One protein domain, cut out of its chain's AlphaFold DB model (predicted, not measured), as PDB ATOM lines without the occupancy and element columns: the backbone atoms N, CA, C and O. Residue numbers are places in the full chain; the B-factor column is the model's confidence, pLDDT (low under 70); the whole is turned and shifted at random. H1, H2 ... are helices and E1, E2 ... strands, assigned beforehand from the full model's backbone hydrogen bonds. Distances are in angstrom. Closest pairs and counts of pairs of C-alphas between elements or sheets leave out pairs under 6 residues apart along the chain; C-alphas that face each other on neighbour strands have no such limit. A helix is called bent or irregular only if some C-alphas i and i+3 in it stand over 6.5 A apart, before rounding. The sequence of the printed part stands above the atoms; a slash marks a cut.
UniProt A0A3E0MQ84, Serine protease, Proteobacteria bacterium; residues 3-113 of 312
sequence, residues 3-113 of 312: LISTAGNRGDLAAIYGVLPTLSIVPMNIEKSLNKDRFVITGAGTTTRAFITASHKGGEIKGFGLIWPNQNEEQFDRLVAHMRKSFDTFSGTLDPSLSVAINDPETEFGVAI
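Overview. This is residues 3 to 113 of the 312 residues of the protein "Serine protease" of Proteobacteria bacterium (UniProt A0A3E0MQ84). A twisted, curled sheet of five antiparallel strands lies as a layer between two helices, H1 covering one face and H2 the other, both running along the strands. After H2, a long stretch without a named element, residues 87 to 113, passes round the sheet's E1 edge from the H2 side to the H1 side. The printed part has 111 residues, with two named helices and five named strands in the order E1 H1 E2 E3 E4 E5 H2; the sheet's order is E1 E5 E4 E3 E2, and the class is mixed, helices and strands. The whole is compact, with a radius of gyration of the C-alphas of 14.2 A and spans of 37 by 33 by 25 A.

Along the chain. E1 is residues 3 to 7, 13.4 A long, and begins at C-alpha 3 (148.399, 84.198, 125.247). H1, residues 10 to 22, is 19.8 A long; it is irregular, but only just, with C-alphas 18 and 21 6.8 A apart. E2 is residues 30 to 35, 16.5 A, and E3 is residues 38 to 44, 20.8 A. E4, residues 48 to 57, measures 30.0 A, and E5, residues 60 to 69, 30.2 A. H2, residues 73 to 86, is 19.9 A long and ends at C-alpha 86 (149.020, 88.629, 138.353).

Arrangement. E1, an edge strand, is antiparallel to E5 at 160 degrees, with N 61 and O 6 2.8 A apart, within hydrogen-bond range. E2 to E5 form a meander, each strand the antiparallel neighbour of the one before. In the hairpin E2 and E3, N 31 and O 42 are 2.7 A apart; in the hairpin E3 and E4, N 41 and O 52 are 2.8 A apart; in the hairpin E4 and E5, N 55 and O 62 are 2.8 A apart. H1 is on the sheet at a height of 8.1 A, over E4 and only just over E3, where 3 of its C-alphas fall; its closest C-alphas to E4 are those of Arg 10 and His 56, 6.5 A. H2 is on the opposite face at a height of 10.2 A, over E5 and E4, at 16 degrees to E5 on the local plane; the C-alphas of Trp 68 and Phe 76, the closest of E5 and H2, are 7.3 A apart. H1 and H2 are apart. Every O i to N i+4 pair is within hydrogen-bond range in H2, and 7 of 9 are in H1.

Size, cuts and confidence. The two C-alphas farthest apart, those of Glu 74 and Ser 97, are 38.7 A from each other. The printed part has no cut. The link from H1 to E2 is short, and the other links between named elements are tight. Residues 107 to 108 pair with residues 111 to 112, antiparallel. The mean pLDDT of the printed part is 91.6, and residues 99 to 103 are under 70.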
ATOM      1  N   LEU A   3     148.788  82.796 125.088       92.94
ATOM      2  CA  LEU A   3     148.399  84.198 125.247       92.94
ATOM      3  C   LEU A   3     147.521  84.636 124.074       92.94
ATOM      4  O   LEU A   3     147.726  84.200 122.946       92.94
ATOM      5  N   ILE A   4     146.572  85.527 124.345       93.94
ATOM      6  CA  ILE A   4     145.730  86.183 123.343       93.94
ATOM      7  C   ILE A   4     146.145  87.653 123.320       93.94
ATOM      8  O   ILE A   4     146.101  88.323 124.352       93.94
ATOM      9  N   SER A   5     146.594  88.150 122.169       94.12
ATOM     10  CA  SER A   5     147.064  89.531 122.028       94.12
ATOM     11  C   SER A   5     146.933  89.995 120.583       94.12
ATOM     12  O   SER A   5     147.843  89.798 119.781       94.12
ATOM     13  N   THR A   6     145.806  90.625 120.265       92.94
ATOM     14  CA  THR A   6     145.496  91.125 118.919       92.94
ATOM     15  C   THR A   6     144.836  92.495 118.982       92.94
ATOM     16  O   THR A   6     144.231  92.851 119.995       92.94
ATOM     17  N   ALA A   7     144.958  93.272 117.912       94.31
ATOM     18  CA  ALA A   7     144.154  94.473 117.734       94.31
ATOM     19  C   ALA A   7     142.747  94.051 117.294       94.31
ATOM     20  O   ALA A   7     142.591  93.052 116.591       94.31
ATOM     21  N   GLY A   8     141.721  94.780 117.721       94.19
ATOM     22  CA  GLY A   8     140.348  94.445 117.366       94.19
ATOM     23  C   GLY A   8     139.298  95.137 118.219       94.19
ATOM     24  O   GLY A   8     139.583  95.798 119.218       94.19
ATOM     25  N   ASN A   9     138.053  94.974 117.798       95.25
ATOM     26  CA  ASN A   9     136.861  95.495 118.444       95.25
ATOM     27  C   ASN A   9     136.083  94.374 119.174       95.25
ATOM     28  O   ASN A   9     136.537  93.240 119.320       95.25
ATOM     29  N   ARG A  10     134.877  94.685 119.662       94.31
ATOM     30  CA  ARG A  10     134.020  93.711 120.366       94.31
ATOM     31  C   ARG A  10     133.552  92.542 119.495       94.31
ATOM     32  O   ARG A  10     133.356  91.454 120.023       94.31
ATOM     33  N   GLY A  11     133.343  92.769 118.203       95.75
ATOM     34  CA  GLY A  11     133.018  91.721 117.239       95.75
ATOM     35  C   GLY A  11     134.165  90.725 117.098       95.75
ATOM     36  O   GLY A  11     133.928  89.525 117.171       95.75
ATOM     37  N   ASP A  12     135.406  91.211 117.030       95.44
ATOM     38  CA  ASP A  12     136.596  90.350 116.972       95.44
ATOM     39  C   ASP A  12     136.754  89.521 118.263       95.44
ATOM     40  O   ASP A  12     137.062  88.331 118.215       95.44
ATOM     41  N   LEU A  13     136.448  90.107 119.431       97.00
ATOM     42  CA  LEU A  13     136.401  89.373 120.704       97.00
ATOM     43  C   LEU A  13     135.357  88.245 120.673       97.00
ATOM     44  O   LEU A  13     135.631  87.141 121.145       97.00
ATOM     45  N   ALA A  14     134.166  88.523 120.135       96.19
ATOM     46  CA  ALA A  14     133.097  87.538 120.004       96.19
ATOM     47  C   ALA A  14     133.453  86.426 119.001       96.19
ATOM     48  O   ALA A  14     133.108  85.270 119.239       96.19
ATOM     49  N   ALA A  15     134.184  86.752 117.931       94.25
ATOM     50  CA  ALA A  15     134.686  85.772 116.971       94.25
ATOM     51  C   ALA A  15     135.696  84.818 117.627       94.25
ATOM     52  O   ALA A  15     135.498  83.606 117.586       94.25
ATOM     53  N   ILE A  16     136.703  85.344 118.338       95.00
ATOM     54  CA  ILE A  16     137.669  84.524 119.096       95.00
ATOM     55  C   ILE A  16     136.937  83.613 120.092       95.00
ATOM     56  O   ILE A  16     137.199  82.414 120.155       95.00
ATOM     57  N   TYR A  17     135.982  84.167 120.845       96.50
ATOM     58  CA  TYR A  17     135.144  83.405 121.773       96.50
ATOM     59  C   TYR A  17     134.380  82.257 121.093       96.50
ATOM     60  O   TYR A  17     134.240  81.185 121.680       96.50
ATOM     61  N   GLY A  18     133.885  82.479 119.873       93.94
ATOM     62  CA  GLY A  18     133.155  81.482 119.095       93.94
ATOM     63  C   GLY A  18     134.030  80.330 118.607       93.94
ATOM     64  O   GLY A  18     133.560  79.195 118.600       93.94
ATOM     65  N   VAL A  19     135.290  80.604 118.249       93.81
ATOM     66  CA  VAL A  19     136.179  79.591 117.661       93.81
ATOM     67  C   VAL A  19     136.967  78.801 118.705       93.81
ATOM     68  O   VAL A  19     137.204  77.618 118.513       93.81
ATOM     69  N   LEU A  20     137.331  79.387 119.850       94.81
ATOM     70  CA  LEU A  20     138.126  78.683 120.874       94.81
ATOM     71  C   LEU A  20     137.592  77.283 121.267       94.81
ATOM     72  O   LEU A  20     138.410  76.372 121.377       94.81
ATOM     73  N   PRO A  21     136.273  77.058 121.448       92.94
ATOM     74  CA  PRO A  21     135.721  75.727 121.724       92.94
ATOM     75  C   PRO A  21     135.950  74.673 120.637       92.94
ATOM     76  O   PRO A  21     135.875  73.484 120.927       92.94
ATOM     77  N   THR A  22     136.191  75.082 119.389       91.81
ATOM     78  CA  THR A  22     136.401  74.148 118.274       91.81
ATOM     79  C   THR A  22     137.834  73.635 118.221       91.81
ATOM     80  O   THR A  22     138.119  72.718 117.461       91.81
ATOM     81  N   LEU A  23     138.752  74.199 119.006       92.69
ATOM     82  CA  LEU A  23     140.155  73.803 119.007       92.69
ATOM     83  C   LEU A  23     140.354  72.479 119.746       92.69
ATOM     84  O   LEU A  23     139.802  72.252 120.821       92.69
ATOM     85  N   SER A  24     141.236  71.632 119.221       91.56
ATOM     86  CA  SER A  24     141.532  70.301 119.780       91.56
ATOM     87  C   SER A  24     142.088  70.322 121.210       91.56
ATOM     88  O   SER A  24     141.960  69.342 121.934       91.56
ATOM     89  N   ILE A  25     142.683  71.439 121.642       90.44
ATOM     90  CA  ILE A  25     143.238  71.604 122.995       90.44
ATOM     91  C   ILE A  25     142.190  71.996 124.048       90.44
ATOM     92  O   ILE A  25     142.514  72.025 125.235       90.44
ATOM     93  N   VAL A  26     140.980  72.382 123.636       93.25
ATOM     94  CA  VAL A  26     139.911  72.837 124.537       93.25
ATOM     95  C   VAL A  26     138.934  71.685 124.747       93.25
ATOM     96  O   VAL A  26     138.441  71.182 123.743       93.25
ATOM     97  N   PRO A  27     138.635  71.260 125.992       92.75
ATOM     98  CA  PRO A  27     137.699  70.169 126.281       92.75
ATOM     99  C   PRO A  27     136.331  70.346 125.618       92.75
ATOM    100  O   PRO A  27     135.912  71.476 125.375       92.75
ATOM    101  N   MET A  28     135.606  69.249 125.382       89.88
ATOM    102  CA  MET A  28     134.245  69.335 124.827       89.88
ATOM    103  C   MET A  28     133.222  69.846 125.843       89.88
ATOM    104  O   MET A  28     132.362  70.661 125.511       89.88
ATOM    105  N   ASN A  29     133.310  69.377 127.089       89.75
ATOM    106  CA  ASN A  29     132.397  69.792 128.144       89.75
ATOM    107  C   ASN A  29     132.867  71.116 128.761       89.75
ATOM    108  O   ASN A  29     133.765  71.147 129.611       89.75
ATOM    109  N   ILE A  30     132.277  72.217 128.290       93.38
ATOM    110  CA  ILE A  30     132.644  73.578 128.685       93.38
ATOM    111  C   ILE A  30     131.442  74.404 129.134       93.38
ATOM    112  O   ILE A  30     130.354  74.362 128.564       93.38
ATOM    113  N   GLU A  31     131.705  75.272 130.097       95.25
ATOM    114  CA  GLU A  31     130.912  76.442 130.414       95.25
ATOM    115  C   GLU A  31     131.562  77.666 129.767       95.25
ATOM    116  O   GLU A  31     132.763  77.918 129.905       95.25
ATOM    117  N   LYS A  32     130.766  78.455 129.047       94.94
ATOM    118  CA  LYS A  32     131.247  79.654 128.365       94.94
ATOM    119  C   LYS A  32     130.336  80.841 128.637       94.94
ATOM    120  O   LYS A  32     129.114  80.734 128.585       94.94
ATOM    121  N   SER A  33     130.945  81.982 128.942       97.25
ATOM    122  CA  SER A  33     130.246  83.240 129.204       97.25
ATOM    123  C   SER A  33     130.908  84.382 128.444       97.25
ATOM    124  O   SER A  33     132.131  84.530 128.466       97.25
ATOM    125  N   LEU A  34     130.094  85.203 127.782       97.06
ATOM    126  CA  LEU A  34     130.529  86.399 127.071       97.06
ATOM    127  C   LEU A  34     129.756  87.605 127.605       97.06
ATOM    128  O   LEU A  34     128.540  87.702 127.457       97.06
ATOM    129  N   ASN A  35     130.487  88.544 128.195       94.50
ATOM    130  CA  ASN A  35     129.991  89.860 128.573       94.50
ATOM    131  C   ASN A  35     130.461  90.900 127.543       94.50
ATOM    132  O   ASN A  35     131.282  90.615 126.675       94.50
ATOM    133  N   LYS A  36     129.998  92.149 127.685       92.00
ATOM    134  CA  LYS A  36     130.239  93.258 126.738       92.00
ATOM    135  C   LYS A  36     131.692  93.429 126.262       92.00
ATOM    136  O   LYS A  36     131.902  93.795 125.112       92.00
ATOM    137  N   ASP A  37     132.669  93.218 127.142       95.81
ATOM    138  CA  ASP A  37     134.093  93.461 126.867       95.81
ATOM    139  C   ASP A  37     135.002  92.325 127.374       95.81
ATOM    140  O   ASP A  37     136.210  92.511 127.478       95.81
ATOM    141  N   ARG A  38     134.451  91.160 127.747       97.31
ATOM    142  CA  ARG A  38     135.235  90.035 128.290       97.31
ATOM    143  C   ARG A  38     134.497  88.714 128.146       97.31
ATOM    144  O   ARG A  38     133.297  88.678 128.400       97.31
ATOM    145  N   PHE A  39     135.230  87.635 127.891       98.31
ATOM    146  CA  PHE A  39     134.712  86.275 128.030       98.31
ATOM    147  C   PHE A  39     135.500  85.437 129.037       98.31
ATOM    148  O   PHE A  39     136.655  85.738 129.365       98.31
ATOM    149  N   VAL A  40     134.863  84.367 129.503       98.00
ATOM    150  CA  VAL A  40     135.495  83.263 130.229       98.00
ATOM    151  C   VAL A  40     134.978  81.946 129.655       98.00
ATOM    152  O   VAL A  40     133.770  81.793 129.472       98.00
ATOM    153  N   ILE A  41     135.893  81.020 129.378       97.94
ATOM    154  CA  ILE A  41     135.611  79.627 129.023       97.94
ATOM    155  C   ILE A  41     136.296  78.750 130.066       97.94
ATOM    156  O   ILE A  41     137.500  78.885 130.297       97.94
ATOM    157  N   THR A  42     135.536  77.866 130.692       96.94
ATOM    158  CA  THR A  42     136.024  76.880 131.654       96.94
ATOM    159  C   THR A  42     135.457  75.523 131.321       96.94
ATOM    160  O   THR A  42     134.325  75.428 130.876       96.94
ATOM    161  N   GLY A  43     136.212  74.461 131.546       93.75
ATOM    162  CA  GLY A  43     135.682  73.124 131.331       93.75
ATOM    163  C   GLY A  43     136.683  72.051 131.674       93.75
ATOM    164  O   GLY A  43     137.882  72.316 131.803       93.75
ATOM    165  N   ALA A  44     136.172  70.842 131.817       92.81
ATOM    166  CA  ALA A  44     136.962  69.656 132.063       92.81
ATOM    167  C   ALA A  44     136.429  68.533 131.185       92.81
ATOM    168  O   ALA A  44     135.226  68.297 131.108       92.81
ATOM    169  N   GLY A  45     137.363  67.874 130.525       88.06
ATOM    170  CA  GLY A  45     137.151  66.730 129.672       88.06
ATOM    171  C   GLY A  45     137.656  65.442 130.299       88.06
ATOM    172  O   GLY A  45     138.013  65.405 131.472       88.06
ATOM    173  N   THR A  46     137.757  64.377 129.521       86.31
ATOM    174  CA  THR A  46     138.373  63.111 129.973       86.31
ATOM    175  C   THR A  46     139.876  63.284 130.241       86.31
ATOM    176  O   THR A  46     140.393  62.812 131.255       86.31
ATOM    177  N   THR A  47     140.580  64.005 129.363       86.75
ATOM    178  CA  THR A  47     142.047  64.105 129.346       86.75
ATOM    179  C   THR A  47     142.571  65.471 129.774       86.75
ATOM    180  O   THR A  47     143.674  65.567 130.323       86.75
ATOM    181  N   THR A  48     141.796  66.535 129.560       91.62
ATOM    182  CA  THR A  48     142.239  67.921 129.757       91.62
ATOM    183  C   THR A  48     141.222  68.763 130.519       91.62
ATOM    184  O   THR A  48     140.046  68.435 130.602       91.62
ATOM    185  N   ARG A  49     141.675  69.872 131.097       94.62
ATOM    186  CA  ARG A  49     140.835  70.938 131.646       94.62
ATOM    187  C   ARG A  49     141.361  72.294 131.218       94.62
ATOM    188  O   ARG A  49     142.564  72.460 130.999       94.62
ATOM    189  N   ALA A  50     140.456  73.253 131.092       96.44
ATOM    190  CA  ALA A  50     140.742  74.550 130.510       96.44
ATOM    191  C   ALA A  50     140.183  75.702 131.344       96.44
ATOM    192  O   ALA A  50     139.083  75.632 131.888       96.44
ATOM    193  N   PHE A  51     140.948  76.791 131.385       97.75
ATOM    194  CA  PHE A  51     140.497  78.124 131.765       97.75
ATOM    195  C   PHE A  51     141.019  79.100 130.716       97.75
ATOM    196  O   PHE A  51     142.230  79.206 130.521       97.75
ATOM    197  N   ILE A  52     140.132  79.821 130.041       98.12
ATOM    198  CA  ILE A  52     140.492  80.771 128.990       98.12
ATOM    199  C   ILE A  52     139.734  82.068 129.228       98.12
ATOM    200  O   ILE A  52     138.526  82.062 129.459       98.12
ATOM    201  N   THR A  53     140.427  83.199 129.170       98.00
ATOM    202  CA  THR A  53     139.792  84.513 129.283       98.00
ATOM    203  C   THR A  53     140.491  85.530 128.403       98.00
ATOM    204  O   THR A  53     141.716  85.523 128.286       98.00
ATOM    205  N   ALA A  54     139.711  86.429 127.813       97.94
ATOM    206  CA  ALA A  54     140.222  87.629 127.174       97.94
ATOM    207  C   ALA A  54     139.264  88.799 127.374       97.94
ATOM    208  O   ALA A  54     138.057  88.610 127.553       97.94
ATOM    209  N   SER A  55     139.812  90.009 127.330       97.31
ATOM    210  CA  SER A  55     139.070  91.260 127.413       97.31
ATOM    211  C   SER A  55     139.472  92.234 126.316       97.31
ATOM    212  O   SER A  55     140.647  92.319 125.965       97.31
ATOM    213  N   HIS A  56     138.494  92.994 125.832       97.38
ATOM    214  CA  HIS A  56     138.682  94.093 124.897       97.38
ATOM    215  C   HIS A  56     138.787  95.427 125.653       97.38
ATOM    216  O   HIS A  56     137.905  95.776 126.444       97.38
ATOM    217  N   LYS A  57     139.844  96.199 125.390       95.62
ATOM    218  CA  LYS A  57     140.022  97.560 125.911       95.62
ATOM    219  C   LYS A  57     140.867  98.383 124.943       95.62
ATOM    220  O   LYS A  57     141.970  97.992 124.598       95.62
ATOM    221  N   GLY A  58     140.365  99.554 124.544       91.19
ATOM    222  CA  GLY A  58     141.146 100.513 123.754       91.19
ATOM    223  C   GLY A  58     141.555 100.020 122.361       91.19
ATOM    224  O   GLY A  58     142.612 100.413 121.890       91.19
ATOM    225  N   GLY A  59     140.747  99.169 121.715       95.00
ATOM    226  CA  GLY A  59     141.079  98.590 120.406       95.00
ATOM    227  C   GLY A  59     142.046  97.405 120.473       95.00
ATOM    228  O   GLY A  59     142.505  96.930 119.438       95.00
ATOM    229  N   GLU A  60     142.353  96.921 121.677       96.75
ATOM    230  CA  GLU A  60     143.193  95.751 121.910       96.75
ATOM    231  C   GLU A  60     142.388  94.656 122.610       96.75
ATOM    232  O   GLU A  60     141.568  94.923 123.494       96.75
ATOM    233  N   ILE A  61     142.651  93.409 122.234       97.25
ATOM    234  CA  ILE A  61     142.123  92.207 122.870       97.25
ATOM    235  C   ILE A  61     143.288  91.480 123.526       97.25
ATOM    236  O   ILE A  61     144.246  91.079 122.860       97.25
ATOM    237  N   LYS A  62     143.195  91.310 124.845       97.50
ATOM    238  CA  LYS A  62     144.249  90.732 125.683       97.50
ATOM    239  C   LYS A  62     143.696  89.632 126.571       97.50
ATOM    240  O   LYS A  62     142.637  89.801 127.175       97.50
ATOM    241  N   GLY A  63     144.422  88.528 126.683       96.75
ATOM    242  CA  GLY A  63     143.987  87.382 127.466       96.75
ATOM    243  C   GLY A  63     145.007  86.260 127.547       96.75
ATOM    244  O   GLY A  63     146.121  86.367 127.034       96.75
ATOM    245  N   PHE A  64     144.604  85.165 128.178       96.81
ATOM    246  CA  PHE A  64     145.380  83.935 128.240       96.81
ATOM    247  C   PHE A  64     144.471  82.709 128.332       96.81
ATOM    248  O   PHE A  64     143.321  82.793 128.770       96.81
ATOM    249  N   GLY A  65     145.025  81.564 127.949       96.31
ATOM    250  CA  GLY A  65     144.446  80.248 128.166       96.31
ATOM    251  C   GLY A  65     145.403  79.336 128.922       96.31
ATOM    252  O   GLY A  65     146.590  79.226 128.592       96.31
ATOM    253  N   LEU A  66     144.885  78.659 129.939       96.69
ATOM    254  CA  LEU A  66     145.549  77.577 130.647       96.69
ATOM    255  C   LEU A  66     144.834  76.270 130.310       96.69
ATOM    256  O   LEU A  66     143.695  76.069 130.714       96.69
ATOM    257  N   ILE A  67     145.535  75.403 129.586       94.62
ATOM    258  CA  ILE A  67     145.150  74.011 129.346       94.62
ATOM    259  C   ILE A  67     146.045  73.143 130.226       94.62
ATOM    260  O   ILE A  67     147.261  73.367 130.270       94.62
ATOM    261  N   TRP A  68     145.448  72.194 130.939       94.31
ATOM    262  CA  TRP A  68     146.116  71.333 131.913       94.31
ATOM    263  C   TRP A  68     145.600  69.896 131.773       94.31
ATOM    264  O   TRP A  68     144.447  69.726 131.376       94.31
ATOM    265  N   PRO A  69     146.392  68.857 132.094       93.31
ATOM    266  CA  PRO A  69     145.862  67.498 132.227       93.31
ATOM    267  C   PRO A  69     144.657  67.469 133.171       93.31
ATOM    268  O   PRO A  69     144.631  68.227 134.137       93.31
ATOM    269  N   ASN A  70     143.667  66.601 132.957       89.06
ATOM    270  CA  ASN A  70     142.519  66.504 133.866       89.06
ATOM    271  C   ASN A  70     142.866  65.748 135.169       89.06
ATOM    272  O   ASN A  70     142.278  64.732 135.518       89.06
ATOM    273  N   GLN A  71     143.887  66.235 135.869       88.88
ATOM    274  CA  GLN A  71     144.421  65.724 137.123       88.88
ATOM    275  C   GLN A  71     144.765  66.916 138.023       88.88
ATOM    276  O   GLN A  71     145.075  68.002 137.529       88.88
ATOM    277  N   ASN A  72     144.797  66.707 139.342       91.44
ATOM    278  CA  ASN A  72     145.219  67.722 140.319       91.44
ATOM    279  C   ASN A  72     144.421  69.040 140.238       91.44
ATOM    280  O   ASN A  72     144.995  70.128 140.175       91.44
ATOM    281  N   GLU A  73     143.094  68.935 140.278       93.81
ATOM    282  CA  GLU A  73     142.145  70.057 140.220       93.81
ATOM    283  C   GLU A  73     142.506  71.235 141.128       93.81
ATOM    284  O   GLU A  73     142.649  72.362 140.661       93.81
ATOM    285  N   GLU A  74     142.787  70.970 142.402       95.31
ATOM    286  CA  GLU A  74     143.136  72.023 143.360       95.31
ATOM    287  C   GLU A  74     144.413  72.791 142.984       95.31
ATOM    288  O   GLU A  74     144.607  73.943 143.379       95.31
ATOM    289  N   GLN A  75     145.353  72.152 142.283       95.69
ATOM    290  CA  GLN A  75     146.559  72.828 141.801       95.69
ATOM    291  C   GLN A  75     146.230  73.717 140.605       95.69
ATOM    292  O   GLN A  75     146.699  74.855 140.550       95.69
ATOM    293  N   PHE A  76     145.393  73.219 139.693       96.50
ATOM    294  CA  PHE A  76     144.896  73.985 138.559       96.50
ATOM    295  C   PHE A  76     144.146  75.240 139.023       96.50
ATOM    296  O   PHE A  76     144.505  76.341 138.613       96.50
ATOM    297  N   ASP A  77     143.198  75.109 139.951       95.88
ATOM    298  CA  ASP A  77     142.399  76.239 140.440       95.88
ATOM    299  C   ASP A  77     143.250  77.287 141.156       95.88
ATOM    300  O   ASP A  77     143.094  78.494 140.934       95.88
ATOM    301  N   ARG A  78     144.214  76.842 141.973       96.88
ATOM    302  CA  ARG A  78     145.190  77.743 142.602       96.88
ATOM    303  C   ARG A  78     146.010  78.484 141.553       96.88
ATOM    304  O   ARG A  78     146.166  79.700 141.659       96.88
ATOM    305  N   LEU A  79     146.514  77.783 140.538       96.19
ATOM    306  CA  LEU A  79     147.291  78.401 139.468       96.19
ATOM    307  C   LEU A  79     146.450  79.411 138.680       96.19
ATOM    308  O   LEU A  79     146.907  80.532 138.471       96.19
ATOM    309  N   VAL A  80     145.212  79.068 138.316       97.12
ATOM    310  CA  VAL A  80     144.272  79.985 137.655       97.12
ATOM    311  C   VAL A  80     144.044  81.232 138.508       97.12
ATOM    312  O   VAL A  80     144.126  82.348 137.992       97.12
ATOM    313  N   ALA A  81     143.802  81.083 139.813       97.31
ATOM    314  CA  ALA A  81     143.603  82.215 140.715       97.31
ATOM    315  C   ALA A  81     144.837  83.132 140.776       97.31
ATOM    316  O   ALA A  81     144.702  84.357 140.688       97.31
ATOM    317  N   HIS A  82     146.037  82.550 140.868       97.38
ATOM    318  CA  HIS A  82     147.290  83.301 140.841       97.38
ATOM    319  C   HIS A  82     147.494  84.022 139.508       97.38
ATOM    320  O   HIS A  82     147.708  85.233 139.514       97.38
ATOM    321  N   MET A  83     147.346  83.315 138.386       96.94
ATOM    322  CA  MET A  83     147.492  83.881 137.046       96.94
ATOM    323  C   MET A  83     146.522  85.035 136.809       96.94
ATOM    324  O   MET A  83     146.937  86.092 136.357       96.94
ATOM    325  N   ARG A  84     145.241  84.881 137.168       95.94
ATOM    326  CA  ARG A  84     144.242  85.954 137.036       95.94
ATOM    327  C   ARG A  84     144.605  87.188 137.854       95.94
ATOM    328  O   ARG A  84     144.357  88.300 137.403       95.94
ATOM    329  N   LYS A  85     145.152  86.997 139.057       96.75
ATOM    330  CA  LYS A  85     145.552  88.093 139.947       96.75
ATOM    331  C   LYS A  85     146.812  88.809 139.453       96.75
ATOM    332  O   LYS A  85     146.935  90.007 139.682       96.75
ATOM    333  N   SER A  86     147.740  88.087 138.826       95.94
ATOM    334  CA  SER A  86     149.020  88.629 138.353       95.94
ATOM    335  C   SER A  86     149.039  89.005 136.870       95.94
ATOM    336  O   SER A  86     150.063  89.488 136.398       95.94
ATOM    337  N   PHE A  87     147.972  88.731 136.118       96.06
ATOM    338  CA  PHE A  87     147.905  89.040 134.693       96.06
ATOM    339  C   PHE A  87     147.798  90.549 134.485       96.06
ATOM    340  O   PHE A  87     146.851  91.180 134.954       96.06
ATOM    341  N   ASP A  88     148.761  91.101 133.755       94.06
ATOM    342  CA  ASP A  88     148.820  92.512 133.400       94.06
ATOM    343  C   ASP A  88     149.096  92.667 131.900       94.06
ATOM    344  O   ASP A  88     149.618  91.761 131.242       94.06
ATOM    345  N   THR A  89     148.715  93.813 131.349       93.31
ATOM    346  CA  THR A  89     148.772  94.096 129.913       93.31
ATOM    347  C   THR A  89     149.465  95.423 129.665       93.31
ATOM    348  O   THR A  89     149.167  96.413 130.327       93.31
ATOM    349  N   PHE A  90     150.318  95.468 128.651       91.94
ATOM    350  CA  PHE A  90     150.923  96.695 128.144       91.94
ATOM    351  C   PHE A  90     150.418  96.991 126.728       91.94
ATOM    352  O   PHE A  90     149.914  96.093 126.046       91.94
ATOM    353  N   SER A  91     150.553  98.253 126.313       91.81
ATOM    354  CA  SER A  91     150.125  98.743 124.999       91.81
ATOM    355  C   SER A  91     150.839  98.055 123.840       91.81
ATOM    356  O   SER A  91     152.024  97.728 123.927       91.81
ATOM    357  N   GLY A  92     150.131  97.929 122.721       91.88
ATOM    358  CA  GLY A  92     150.588  97.225 121.529       91.88
ATOM    359  C   GLY A  92     150.174  95.759 121.554       91.88
ATOM    360  O   GLY A  92     149.806  95.212 122.588       91.88
ATOM    361  N   THR A  93     150.210  95.091 120.408       92.06
ATOM    362  CA  THR A  93     149.757  93.699 120.256       92.06
ATOM    363  C   THR A  93     150.887  92.827 119.735       92.06
ATOM    364  O   THR A  93     151.965  93.329 119.423       92.06
ATOM    365  N   LEU A  94     150.668  91.509 119.675       85.94
ATOM    366  CA  LEU A  94     151.631  90.670 118.968       85.94
ATOM    367  C   LEU A  94     151.570  91.065 117.493       85.94
ATOM    368  O   LEU A  94     150.476  91.230 116.953       85.94
ATOM    369  N   ASP A  95     152.731  91.282 116.886       81.25
ATOM    370  CA  ASP A  95     152.832  91.624 115.473       81.25
ATOM    371  C   ASP A  95     152.552  90.360 114.642       81.25
ATOM    372  O   ASP A  95     153.336  89.406 114.714       81.25
ATOM    373  N   PRO A  96     151.455  90.319 113.861       74.19
ATOM    374  CA  PRO A  96     151.112  89.148 113.061       74.19
ATOM    375  C   PRO A  96     152.190  88.803 112.027       74.19
ATOM    376  O   PRO A  96     152.332  87.638 111.667       74.19
ATOM    377  N   SER A  97     152.987  89.783 111.580       75.56
ATOM    378  CA  SER A  97     154.062  89.573 110.601       75.56
ATOM    379  C   SER A  97     155.269  88.814 111.163       75.56
ATOM    380  O   SER A  97     156.060  88.268 110.396       75.56
ATOM    381  N   LEU A  98     155.394  88.733 112.494       73.44
ATOM    382  CA  LEU A  98     156.411  87.918 113.164       73.44
ATOM    383  C   LEU A  98     156.038  86.431 113.205       73.44
ATOM    384  O   LEU A  98     156.873  85.598 113.560       73.44
ATOM    385  N   SER A  99     154.797  86.093 112.855       66.69
ATOM    386  CA  SER A  99     154.367  84.714 112.667       66.69
ATOM    387  C   SER A  99     154.535  84.303 111.207       66.69
ATOM    388  O   SER A  99     154.293  85.084 110.287       66.69
ATOM    389  N   VAL A 100     154.945  83.055 110.978       67.56
ATOM    390  CA  VAL A 100     154.802  82.461 109.647       67.56
ATOM    391  C   VAL A 100     153.306  82.280 109.432       67.56
ATOM    392  O   VAL A 100     152.663  81.610 110.237       67.56
ATOM    393  N   ALA A 101     152.755  82.880 108.376       60.97
ATOM    394  CA  ALA A 101     151.375  82.635 107.980       60.97
ATOM    395  C   ALA A 101     151.232  81.154 107.597       60.97
ATOM    396  O   ALA A 101     151.519  80.752 106.468       60.97
ATOM    397  N   ILE A 102     150.846  80.329 108.567       62.62
ATOM    398  CA  ILE A 102     150.447  78.950 108.332       62.62
ATOM    399  C   ILE A 102     149.006  79.031 107.837       62.62
ATOM    400  O   ILE A 102     148.068  79.093 108.623       62.62
ATOM    401  N   ASN A 103     148.842  79.076 106.517       67.00
ATOM    402  CA  ASN A 103     147.539  78.917 105.877       67.00
ATOM    403  C   ASN A 103     147.208  77.421 105.808       67.00
ATOM    404  O   ASN A 103     147.114  76.846 104.724       67.00
ATOM    405  N   ASP A 104     147.122  76.784 106.974       79.62
ATOM    406  CA  ASP A 104     146.632  75.418 107.092       79.62
ATOM    407  C   ASP A 104     145.136  75.486 107.421       79.62
ATOM    408  O   ASP A 104     144.790  75.934 108.520       79.62
ATOM    409  N   PRO A 105     144.245  75.069 106.498       81.12
ATOM    410  CA  PRO A 105     142.802  75.074 106.732       81.12
ATOM    411  C   PRO A 105     142.379  74.174 107.903       81.12
ATOM    412  O   PRO A 105     141.234  74.240 108.338       81.12
ATOM    413  N   GLU A 106     143.276  73.325 108.411       84.62
ATOM    414  CA  GLU A 106     143.033  72.459 109.563       84.62
ATOM    415  C   GLU A 106     143.403  73.107 110.905       84.62
ATOM    416  O   GLU A 106     143.271  72.477 111.960       84.62
ATOM    417  N   THR A 107     143.854  74.363 110.888       85.31
ATOM    418  CA  THR A 107     144.250  75.101 112.088       85.31
ATOM    419  C   THR A 107     143.535  76.438 112.195       85.31
ATOM    420  O   THR A 107     143.321  77.124 111.203       85.31
ATOM    421  N   GLU A 108     143.241  76.841 113.426       84.50
ATOM    422  CA  GLU A 108     142.859  78.206 113.764       84.50
ATOM    423  C   GLU A 108     143.781  78.708 114.882       84.50
ATOM    424  O   GLU A 108     144.089  77.983 115.830       84.50
ATOM    425  N   PHE A 109     144.259  79.953 114.779       83.00
ATOM    426  CA  PHE A 109     145.227  80.541 115.717       83.00
ATOM    427  C   PHE A 109     146.514  79.701 115.881       83.00
ATOM    428  O   PHE A 109     147.155  79.734 116.932       83.00
ATOM    429  N   GLY A 110     146.887  78.929 114.852       81.06
ATOM    430  CA  GLY A 110     148.019  77.996 114.896       81.06
ATOM    431  C   GLY A 110     147.771  76.743 115.747       81.06
ATOM    432  O   GLY A 110     148.716  76.026 116.069       81.06
ATOM    433  N   VAL A 111     146.519  76.480 116.128       86.25
ATOM    434  CA  VAL A 111     146.087  75.301 116.880       86.25
ATOM    435  C   VAL A 111     145.171  74.461 115.999       86.25
ATOM    436  O   VAL A 111     144.289  74.990 115.331       86.25
ATOM    437  N   ALA A 112     145.357  73.142 116.006       89.81
ATOM    438  CA  ALA A 112     144.518  72.239 115.227       89.81
ATOM    439  C   ALA A 112     143.042  72.341 115.645       89.81
ATOM    440  O   ALA A 112     142.723  72.257 116.840       89.81
ATOM    441  N   ILE A 113     142.160  72.469 114.655       90.12
ATOM    442  CA  ILE A 113     140.710  72.366 114.831       90.12
ATOM    443  C   ILE A 113     140.388  70.915 115.206       90.12
ATOM    444  O   ILE A 113     140.952  69.970 114.647       90.12
TER     445      ILE A 113